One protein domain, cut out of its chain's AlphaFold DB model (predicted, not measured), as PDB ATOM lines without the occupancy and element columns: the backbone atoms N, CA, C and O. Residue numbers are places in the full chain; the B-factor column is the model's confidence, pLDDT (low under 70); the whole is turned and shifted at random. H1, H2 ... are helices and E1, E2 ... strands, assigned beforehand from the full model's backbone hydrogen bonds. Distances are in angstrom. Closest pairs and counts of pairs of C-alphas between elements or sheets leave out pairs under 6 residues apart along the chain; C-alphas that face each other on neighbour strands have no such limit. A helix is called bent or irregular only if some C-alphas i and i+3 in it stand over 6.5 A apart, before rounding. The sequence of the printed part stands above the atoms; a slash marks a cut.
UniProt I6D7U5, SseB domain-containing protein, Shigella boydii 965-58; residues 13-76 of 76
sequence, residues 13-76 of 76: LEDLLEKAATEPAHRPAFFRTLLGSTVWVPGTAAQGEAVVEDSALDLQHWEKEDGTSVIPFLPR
ATOM      1  N   LEU A  13     -18.098 -36.003 -37.920       90.62
ATOM      2  CA  LEU A  13     -18.100 -37.433 -37.631       90.62
ATOM      3  C   LEU A  13     -19.385 -38.127 -38.118       90.62
ATOM      4  O   LEU A  13     -19.290 -39.208 -38.697       90.62
ATOM      5  N   GLU A  14     -20.559 -37.522 -37.923       89.75
ATOM      6  CA  GLU A  14     -21.856 -38.020 -38.405       89.75
ATOM      7  C   GLU A  14     -21.890 -38.046 -39.945       89.75
ATOM      8  O   GLU A  14     -22.301 -39.047 -40.535       89.75
ATOM      9  N   ASP A  15     -21.366 -37.010 -40.610       91.94
ATOM     10  CA  ASP A  15     -21.273 -36.970 -42.077       91.94
ATOM     11  C   ASP A  15     -20.327 -38.048 -42.634       91.94
ATOM     12  O   ASP A  15     -20.614 -38.699 -43.645       91.94
ATOM     13  N   LEU A  16     -19.175 -38.252 -41.987       94.00
ATOM     14  CA  LEU A  16     -18.219 -39.289 -42.379       94.00
ATOM     15  C   LEU A  16     -18.754 -40.698 -42.108       94.00
ATOM     16  O   LEU A  16     -18.453 -41.603 -42.886       94.00
ATOM     17  N   LEU A  17     -19.544 -40.885 -41.048       92.12
ATOM     18  CA  LEU A  17     -20.192 -42.156 -40.731       92.12
ATOM     19  C   LEU A  17     -21.147 -42.580 -41.851       92.12
ATOM     20  O   LEU A  17     -21.060 -43.711 -42.332       92.12
ATOM     21  N   GLU A  18     -22.013 -41.669 -42.301       92.75
ATOM     22  CA  GLU A  18     -22.964 -41.941 -43.385       92.75
ATOM     23  C   GLU A  18     -22.245 -42.328 -44.681       92.75
ATOM     24  O   GLU A  18     -22.583 -43.340 -45.297       92.75
ATOM     25  N   LYS A  19     -21.195 -41.585 -45.052       94.50
ATOM     26  CA  LYS A  19     -20.387 -41.897 -46.240       94.50
ATOM     27  C   LYS A  19     -19.643 -43.219 -46.099       94.50
ATOM     28  O   LYS A  19     -19.615 -44.008 -47.031       94.50
ATOM     29  N   ALA A  20     -19.042 -43.505 -44.946       94.81
ATOM     30  CA  ALA A  20     -18.284 -44.738 -44.733       94.81
ATOM     31  C   ALA A  20     -19.154 -46.011 -44.790       94.81
ATOM     32  O   ALA A  20     -18.641 -47.091 -45.127       94.81
ATOM     33  N   ALA A  21     -20.449 -45.892 -44.472       93.56
ATOM     34  CA  ALA A  21     -21.415 -46.984 -44.537       93.56
ATOM     35  C   ALA A  21     -21.701 -47.433 -45.981       93.56
ATOM     36  O   ALA A  21     -21.810 -48.632 -46.238       93.56
ATOM     37  N   THR A  22     -21.772 -46.493 -46.928       95.19
ATOM     38  CA  THR A  22     -22.100 -46.763 -48.339       95.19
ATOM     39  C   THR A  22     -20.870 -46.786 -49.248       95.19
ATOM     40  O   THR A  22     -20.835 -47.537 -50.221       95.19
ATOM     41  N   GLU A  23     -19.837 -46.011 -48.922       96.19
ATOM     42  CA  GLU A  23     -18.661 -45.772 -49.752       96.19
ATOM     43  C   GLU A  23     -17.378 -46.205 -49.016       96.19
ATOM     44  O   GLU A  23     -16.841 -45.476 -48.174       96.19
ATOM     45  N   PRO A  24     -16.809 -47.386 -49.345       93.75
ATOM     46  CA  PRO A  24     -15.634 -47.923 -48.655       93.75
ATOM     47  C   PRO A  24     -14.419 -46.987 -48.622       93.75
ATOM     48  O   PRO A  24     -13.640 -47.035 -47.670       93.75
ATOM     49  N   ALA A  25     -14.274 -46.116 -49.626       96.56
ATOM     50  CA  ALA A  25     -13.199 -45.128 -49.718       96.56
ATOM     51  C   ALA A  25     -13.227 -44.085 -48.585       96.56
ATOM     52  O   ALA A  25     -12.186 -43.526 -48.245       96.56
ATOM     53  N   HIS A  26     -14.386 -43.853 -47.960       95.75
ATOM     54  CA  HIS A  26     -14.539 -42.904 -46.856       95.75
ATOM     55  C   HIS A  26     -14.250 -43.510 -45.475       95.75
ATOM     56  O   HIS A  26     -14.029 -42.767 -44.517       95.75
ATOM     57  N   ARG A  27     -14.162 -44.844 -45.357       95.31
ATOM     58  CA  ARG A  27     -13.900 -45.528 -44.077       95.31
ATOM     59  C   ARG A  27     -12.601 -45.083 -43.395       95.31
ATOM     60  O   ARG A  27     -12.656 -44.816 -42.197       95.31
ATOM     61  N   PRO A  28     -11.451 -44.934 -44.088       97.25
ATOM     62  CA  PRO A  28     -10.226 -44.475 -43.432       97.25
ATOM     63  C   PRO A  28     -10.358 -43.070 -42.835       97.25
ATOM     64  O   PRO A  28      -9.807 -42.804 -41.769       97.25
ATOM     65  N   ALA A  29     -11.091 -42.170 -43.498       95.00
ATOM     66  CA  ALA A  29     -11.346 -40.828 -42.981       95.00
ATOM     67  C   ALA A  29     -12.256 -40.878 -41.749       95.00
ATOM     68  O   ALA A  29     -11.907 -40.305 -40.722       95.00
ATOM     69  N   PHE A  30     -13.349 -41.643 -41.822       94.50
ATOM     70  CA  PHE A  30     -14.245 -41.869 -40.691       94.50
ATOM     71  C   PHE A  30     -13.512 -42.412 -39.458       94.50
ATOM     72  O   PHE A  30     -13.612 -41.820 -38.389       94.50
ATOM     73  N   PHE A  31     -12.719 -43.482 -39.597       93.06
ATOM     74  CA  PHE A  31     -11.997 -44.062 -38.460       93.06
ATOM     75  C   PHE A  31     -11.005 -43.082 -37.832       93.06
ATOM     76  O   PHE A  31     -10.886 -43.029 -36.611       93.06
ATOM     77  N   ARG A  32     -10.312 -42.276 -38.643       94.88
ATOM     78  CA  ARG A  32      -9.351 -41.287 -38.141       94.88
ATOM     79  C   ARG A  32     -10.044 -40.189 -37.334       94.88
ATOM     80  O   ARG A  32      -9.549 -39.820 -36.275       94.88
ATOM     81  N   THR A  33     -11.192 -39.711 -37.812       93.62
ATOM     82  CA  THR A  33     -12.009 -38.728 -37.091       93.62
ATOM     83  C   THR A  33     -12.608 -39.337 -35.826       93.62
ATOM     84  O   THR A  33     -12.537 -38.713 -34.772       93.62
ATOM     85  N   LEU A  34     -13.115 -40.574 -35.884       92.12
ATOM     86  CA  LEU A  34     -13.667 -41.278 -34.723       92.12
ATOM     87  C   LEU A  34     -12.629 -41.426 -33.601       92.12
ATOM     88  O   LEU A  34     -12.926 -41.105 -32.456       92.12
ATOM     89  N   LEU A  35     -11.406 -41.852 -33.932       92.31
ATOM     90  CA  LEU A  35     -10.316 -42.025 -32.964       92.31
ATOM     91  C   LEU A  35      -9.872 -40.714 -32.299       92.31
ATOM     92  O   LEU A  35      -9.334 -40.744 -31.197       92.31
ATOM     93  N   GLY A  36     -10.075 -39.572 -32.963       91.12
ATOM     94  CA  GLY A  36      -9.796 -38.247 -32.407       91.12
ATOM     95  C   GLY A  36     -10.996 -37.585 -31.720       91.12
ATOM     96  O   GLY A  36     -10.854 -36.480 -31.203       91.12
ATOM     97  N   SER A  37     -12.174 -38.212 -31.740       90.81
ATOM     98  CA  SER A  37     -13.416 -37.614 -31.245       90.81
ATOM     99  C   SER A  37     -13.721 -38.040 -29.814       90.81
ATOM    100  O   SER A  37     -13.455 -39.167 -29.406       90.81
ATOM    101  N   THR A  38     -14.366 -37.156 -29.053       90.75
ATOM    102  CA  THR A  38     -14.982 -37.540 -27.780       90.75
ATOM    103  C   THR A  38     -16.302 -38.259 -28.046       90.75
ATOM    104  O   THR A  38     -17.184 -37.710 -28.708       90.75
ATOM    105  N   VAL A  39     -16.451 -39.462 -27.497       90.00
ATOM    106  CA  VAL A  39     -17.657 -40.290 -27.632       90.00
ATOM    107  C   VAL A  39     -18.269 -40.595 -26.271       90.00
ATOM    108  O   VAL A  39     -17.585 -40.591 -25.249       90.00
ATOM    109  N   TRP A  40     -19.566 -40.884 -26.266       90.00
ATOM    110  CA  TRP A  40     -20.271 -41.408 -25.104       90.00
ATOM    111  C   TRP A  40     -20.317 -42.928 -25.173       90.00
ATOM    112  O   TRP A  40     -20.814 -43.485 -26.149       90.00
ATOM    113  N   VAL A  41     -19.836 -43.597 -24.129       90.25
ATOM    114  CA  VAL A  41     -19.925 -45.055 -23.988       90.25
ATOM    115  C   VAL A  41     -20.836 -45.351 -22.801       90.25
ATOM    116  O   VAL A  41     -20.588 -44.831 -21.712       90.25
ATOM    117  N   PRO A  42     -21.918 -46.125 -22.979       90.88
ATOM    118  CA  PRO A  42     -22.807 -46.444 -21.884       90.88
ATOM    119  C   PRO A  42     -22.170 -47.503 -20.977       90.88
ATOM    120  O   PRO A  42     -21.649 -48.521 -21.433       90.88
ATOM    121  N   GLY A  43     -22.253 -47.265 -19.675       89.94
ATOM    122  CA  GLY A  43     -21.686 -48.120 -18.644       89.94
ATOM    123  C   GLY A  43     -22.010 -47.581 -17.259       89.94
ATOM    124  O   GLY A  43     -22.703 -46.568 -17.121       89.94
ATOM    125  N   THR A  44     -21.516 -48.262 -16.236       88.88
ATOM    126  CA  THR A  44     -21.686 -47.882 -14.835       88.88
ATOM    127  C   THR A  44     -20.337 -47.849 -14.124       88.88
ATOM    128  O   THR A  44     -19.385 -48.525 -14.512       88.88
ATOM    129  N   ALA A  45     -20.239 -47.024 -13.082       84.69
ATOM    130  CA  ALA A  45     -19.130 -47.125 -12.147       84.69
ATOM    131  C   ALA A  45     -19.241 -48.431 -11.357       84.69
ATOM    132  O   ALA A  45     -20.351 -48.890 -11.054       84.69
ATOM    133  N   ALA A  46     -18.098 -48.977 -10.950       77.00
ATOM    134  CA  ALA A  46     -18.076 -50.022  -9.941       77.00
ATOM    135  C   ALA A  46     -18.837 -49.556  -8.677       77.00
ATOM    136  O   ALA A  46     -18.619 -48.464  -8.159       77.00
ATOM    137  N   GLN A  47     -19.804 -50.373  -8.248       71.56
ATOM    138  CA  GLN A  47     -20.566 -50.291  -6.991       71.56
ATOM    139  C   GLN A  47     -20.789 -48.881  -6.393       71.56
ATOM    140  O   GLN A  47     -20.415 -48.607  -5.256       71.56
ATOM    141  N   GLY A  48     -21.505 -48.010  -7.110       69.31
ATOM    142  CA  GLY A  48     -22.057 -46.771  -6.536       69.31
ATOM    143  C   GLY A  48     -21.041 -45.652  -6.286       69.31
ATOM    144  O   GLY A  48     -21.383 -44.658  -5.642       69.31
ATOM    145  N   GLU A  49     -19.823 -45.791  -6.802       75.19
ATOM    146  CA  GLU A  49     -18.813 -44.739  -6.770       75.19
ATOM    147  C   GLU A  49     -19.085 -43.663  -7.834       75.19
ATOM    148  O   GLU A  49     -19.723 -43.901  -8.863       75.19
ATOM    149  N   ALA A  50     -18.604 -42.445  -7.583       80.50
ATOM    150  CA  ALA A  50     -18.600 -41.405  -8.605       80.50
ATOM    151  C   ALA A  50     -17.572 -41.756  -9.691       80.50
ATOM    152  O   ALA A  50     -16.459 -42.175  -9.379       80.50
ATOM    153  N   VAL A  51     -17.926 -41.542 -10.961       82.31
ATOM    154  CA  VAL A  51     -16.989 -41.724 -12.077       82.31
ATOM    155  C   VAL A  51     -15.947 -40.606 -12.050       82.31
ATOM    156  O   VAL A  51     -16.284 -39.431 -12.202       82.31
ATOM    157  N   VAL A  52     -14.685 -40.984 -11.880       85.12
ATOM    158  CA  VAL A  52     -13.501 -40.130 -12.020       85.12
ATOM    159  C   VAL A  52     -12.572 -40.716 -13.089       85.12
ATOM    160  O   VAL A  52     -12.833 -41.794 -13.613       85.12
ATOM    161  N   GLU A  53     -11.503 -40.003 -13.448       82.62
ATOM    162  CA  GLU A  53     -10.650 -40.362 -14.597       82.62
ATOM    163  C   GLU A  53     -10.049 -41.781 -14.524       82.62
ATOM    164  O   GLU A  53      -9.911 -42.428 -15.556       82.62
ATOM    165  N   ASP A  54      -9.746 -42.275 -13.319       84.12
ATOM    166  CA  ASP A  54      -9.126 -43.593 -13.082       84.12
ATOM    167  C   ASP A  54     -10.134 -44.652 -12.586       84.12
ATOM    168  O   ASP A  54      -9.761 -45.719 -12.101       84.12
ATOM    169  N   SER A  55     -11.438 -44.366 -12.659       86.19
ATOM    170  CA  SER A  55     -12.458 -45.313 -12.207       86.19
ATOM    171  C   SER A  55     -12.462 -46.580 -13.060       86.19
ATOM    172  O   SER A  55     -12.506 -46.527 -14.289       86.19
ATOM    173  N   ALA A  56     -12.546 -47.735 -12.400       86.56
ATOM    174  CA  ALA A  56     -12.954 -48.963 -13.067       86.56
ATOM    175  C   ALA A  56     -14.427 -48.840 -13.505       86.56
ATOM    176  O   ALA A  56     -15.304 -48.530 -12.691       86.56
ATOM    177  N   LEU A  57     -14.687 -49.076 -14.793       88.94
ATOM    178  CA  LEU A  57     -16.017 -48.985 -15.394       88.94
ATOM    179  C   LEU A  57     -16.491 -50.358 -15.863       88.94
ATOM    180  O   LEU A  57     -15.743 -51.087 -16.513       88.94
ATOM    181  N   ASP A  58     -17.754 -50.667 -15.582       88.88
ATOM    182  CA  ASP A  58     -18.470 -51.778 -16.200       88.88
ATOM    183  C   ASP A  58     -19.192 -51.242 -17.441       88.88
ATOM    184  O   ASP A  58     -20.221 -50.561 -17.358       88.88
ATOM    185  N   LEU A  59     -18.585 -51.444 -18.609       90.94
ATOM    186  CA  LEU A  59     -19.146 -50.980 -19.876       90.94
ATOM    187  C   LEU A  59     -20.248 -51.930 -20.337       90.94
ATOM    188  O   LEU A  59     -20.208 -53.124 -20.064       90.94
ATOM    189  N   GLN A  60     -21.231 -51.428 -21.083       90.88
ATOM    190  CA  GLN A  60     -22.175 -52.337 -21.725       90.88
ATOM    191  C   GLN A  60     -21.487 -53.121 -22.844       90.88
ATOM    192  O   GLN A  60     -20.890 -52.540 -23.749       90.88
ATOM    193  N   HIS A  61     -21.647 -54.440 -22.812       92.75
ATOM    194  CA  HIS A  61     -21.243 -55.347 -23.879       92.75
ATOM    195  C   HIS A  61     -22.490 -55.916 -24.540       92.75
ATOM    196  O   HIS A  61     -23.326 -56.531 -23.877       92.75
ATOM    197  N   TRP A  62     -22.629 -55.716 -25.846       92.31
ATOM    198  CA  TRP A  62     -23.692 -56.347 -26.620       92.31
ATOM    199  C   TRP A  62     -23.126 -57.533 -27.382       92.31
ATOM    200  O   TRP A  62     -22.030 -57.460 -27.935       92.31
ATOM    201  N   GLU A  63     -23.879 -58.622 -27.417       94.38
ATOM    202  CA  GLU A  63     -23.563 -59.788 -28.232       94.38
ATOM    203  C   GLU A  63     -24.359 -59.700 -29.535       94.38
ATOM    204  O   GLU A  63     -25.572 -59.476 -29.529       94.38
ATOM    205  N   LYS A  64     -23.666 -59.818 -30.665       90.88
ATOM    206  CA  LYS A  64     -24.305 -59.987 -31.970       90.88
ATOM    207  C   LYS A  64     -24.802 -61.422 -32.125       90.88
ATOM    208  O   LYS A  64     -24.317 -62.328 -31.465       90.88
ATOM    209  N   GLU A  65     -25.702 -61.647 -33.077       92.50
ATOM    210  CA  GLU A  65     -26.236 -62.988 -33.374       92.50
ATOM    211  C   GLU A  65     -25.150 -64.015 -33.751       92.50
ATOM    212  O   GLU A  65     -25.348 -65.214 -33.582       92.50
ATOM    213  N   ASP A  66     -23.994 -63.555 -34.241       92.25
ATOM    214  CA  ASP A  66     -22.835 -64.395 -34.564       92.25
ATOM    215  C   ASP A  66     -21.917 -64.689 -33.356       92.25
ATOM    216  O   ASP A  66     -20.862 -65.303 -33.521       92.25
ATOM    217  N   GLY A  67     -22.299 -64.260 -32.148       91.06
ATOM    218  CA  GLY A  67     -21.520 -64.404 -30.915       91.06
ATOM    219  C   GLY A  67     -20.418 -63.353 -30.738       91.06
ATOM    220  O   GLY A  67     -19.685 -63.382 -29.749       91.06
ATOM    221  N   THR A  68     -20.270 -62.405 -31.669       93.31
ATOM    222  CA  THR A  68     -19.270 -61.340 -31.546       93.31
ATOM    223  C   THR A  68     -19.717 -60.305 -30.519       93.31
ATOM    224  O   THR A  68     -20.770 -59.681 -30.665       93.31
ATOM    225  N   SER A  69     -18.878 -60.054 -29.515       92.06
ATOM    226  CA  SER A  69     -19.095 -58.971 -28.553       92.06
ATOM    227  C   SER A  69     -18.701 -57.612 -29.145       92.06
ATOM    228  O   SER A  69     -17.658 -57.481 -29.787       92.06
ATOM    229  N   VAL A  70     -19.525 -56.589 -28.919       93.25
ATOM    230  CA  VAL A  70     -19.259 -55.199 -29.304       93.25
ATOM    231  C   VAL A  70     -19.582 -54.229 -28.173       93.25
ATOM    232  O   VAL A  70     -20.511 -54.445 -27.394       93.25
ATOM    233  N   ILE A  71     -18.836 -53.126 -28.127       91.12
ATOM    234  CA  ILE A  71     -19.111 -51.994 -27.240       91.12
ATOM    235  C   ILE A  71     -19.904 -50.944 -28.025       91.12
ATOM    236  O   ILE A  71     -19.392 -50.436 -29.031       91.12
ATOM    237  N   PRO A  72     -21.136 -50.603 -27.615       90.75
ATOM    238  CA  PRO A  72     -21.863 -49.496 -28.214       90.75
ATOM    239  C   PRO A  72     -21.228 -48.163 -27.797       90.75
ATOM    240  O   PRO A  72     -20.801 -47.987 -26.661       90.75
ATOM    241  N   PHE A  73     -21.202 -47.193 -28.703       90.56
ATOM    242  CA  PHE A  73     -20.815 -45.815 -28.402       90.56
ATOM    243  C   PHE A  73     -21.686 -44.850 -29.206       90.56
ATOM    244  O   PHE A  73     -22.272 -45.231 -30.222       90.56
ATOM    245  N   LEU A  74     -21.772 -43.599 -28.761       86.44
ATOM    246  CA  LEU A  74     -22.523 -42.543 -29.428       86.44
ATOM    247  C   LEU A  74     -21.616 -41.337 -29.703       86.44
ATOM    248  O   LEU A  74     -20.902 -40.898 -28.795       86.44
ATOM    249  N   PRO A  75     -21.634 -40.781 -30.927       79.81
ATOM    250  CA  PRO A  75     -20.982 -39.508 -31.200       79.81
ATOM    251  C   PRO A  75     -21.647 -38.393 -30.378       79.81
ATOM    252  O   PRO A  75     -22.850 -38.446 -30.106       79.81
ATOM    253  N   ARG A  76     -20.848 -37.413 -29.947       73.19
ATOM    254  CA  ARG A  76     -21.319 -36.258 -29.172       73.19
ATOM    255  C   ARG A  76     -22.091 -35.252 -30.021       73.19
ATOM    256  O   ARG A  76     -21.666 -34.996 -31.170       73.19
TER     257      ARG A  76
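What this domain is: This is residues 13 to 76 of the 76 residues of the protein "SseB domain-containing protein" of Shigella boydii 965-58 (UniProt I6D7U5). The model is a loose, flat, three-cornered shape, with a two-helix hairpin, H1 and H2, at one end of the longest axis and a small two-stranded hairpin, E1 and E2, towards the other end, where loop residues 48 to 54 stick out. From E2 the long stretch of residues 60 to 76, with no named element, runs out to a third corner around residues 64 to 67, folds back on itself, and returns to pair briefly with the link after H2. The printed part has 64 residues with two named helices and two named strands in the order H1, H2, E1, E2; the sheet is E1 - E2, antiparallel. The class is mixed, helices and strands, though under half of the residues are in named elements. The whole is loose, with a radius of gyration of the C-alphas of 14.9 A, and only just flat, with spans of 43 by 29 by 14 A.

Where its parts are: H1 is residues 13 to 22, 14.8 A from first to last C-alpha, and begins with C-alpha 13 at (-18.100, -37.433, -37.631). H2 is residues 24 to 35, 17.6 A long, and ends with C-alpha 35 at (-10.316, -42.025, -32.964). H2 is irregular, but only just: C-alphas 25 and 28 are 7.0 A apart. E1 is residues 43 to 45. E2 is residues 57 to 59, ending with C-alpha 59 at (-19.146, -50.980, -19.876).

How they stand to each other: H1 and H2 form a helical hairpin across a tight link of one residue. They touch, with the C-alphas of Ala 20 and Arg 27 the closest at 4.5 A. Their lines stand at a shallow tilt of 29 degrees, opposite ways. Of the O i to N i+4 pairs, 5 of 6 in H1 and 6 of 8 in H2 are within hydrogen-bond range. E1 and E2 form a hairpin of antiparallel neighbours, with 162 degrees between their directions. N 44 and O 58 are within hydrogen-bond range at 2.9 A, as are N 58 and O 44 at 2.9 A. C-alphas 44 and 58 face each other at 5.2 A. H1 is apart from E1 and from E2, and H2 is apart from E2. Beyond the named strands, residues 62 to 63 pair with residues 69 to 70, antiparallel, and residues 39 to 40 pair with residues 74 to 75, also antiparallel.

The domain as a whole: The two C-alphas farthest apart, those of Ala 25 and Gly 48, are 44.1 A from each other. The printed part has no cut and ends at Arg 76, the chain's last residue. The link from H2 to E1 is short, and the link from E1 to E2 is long, with 11 residues; residues 48 to 54 in it stand free. The mean pLDDT of the printed part is 89.6, and residue 48 is under 70.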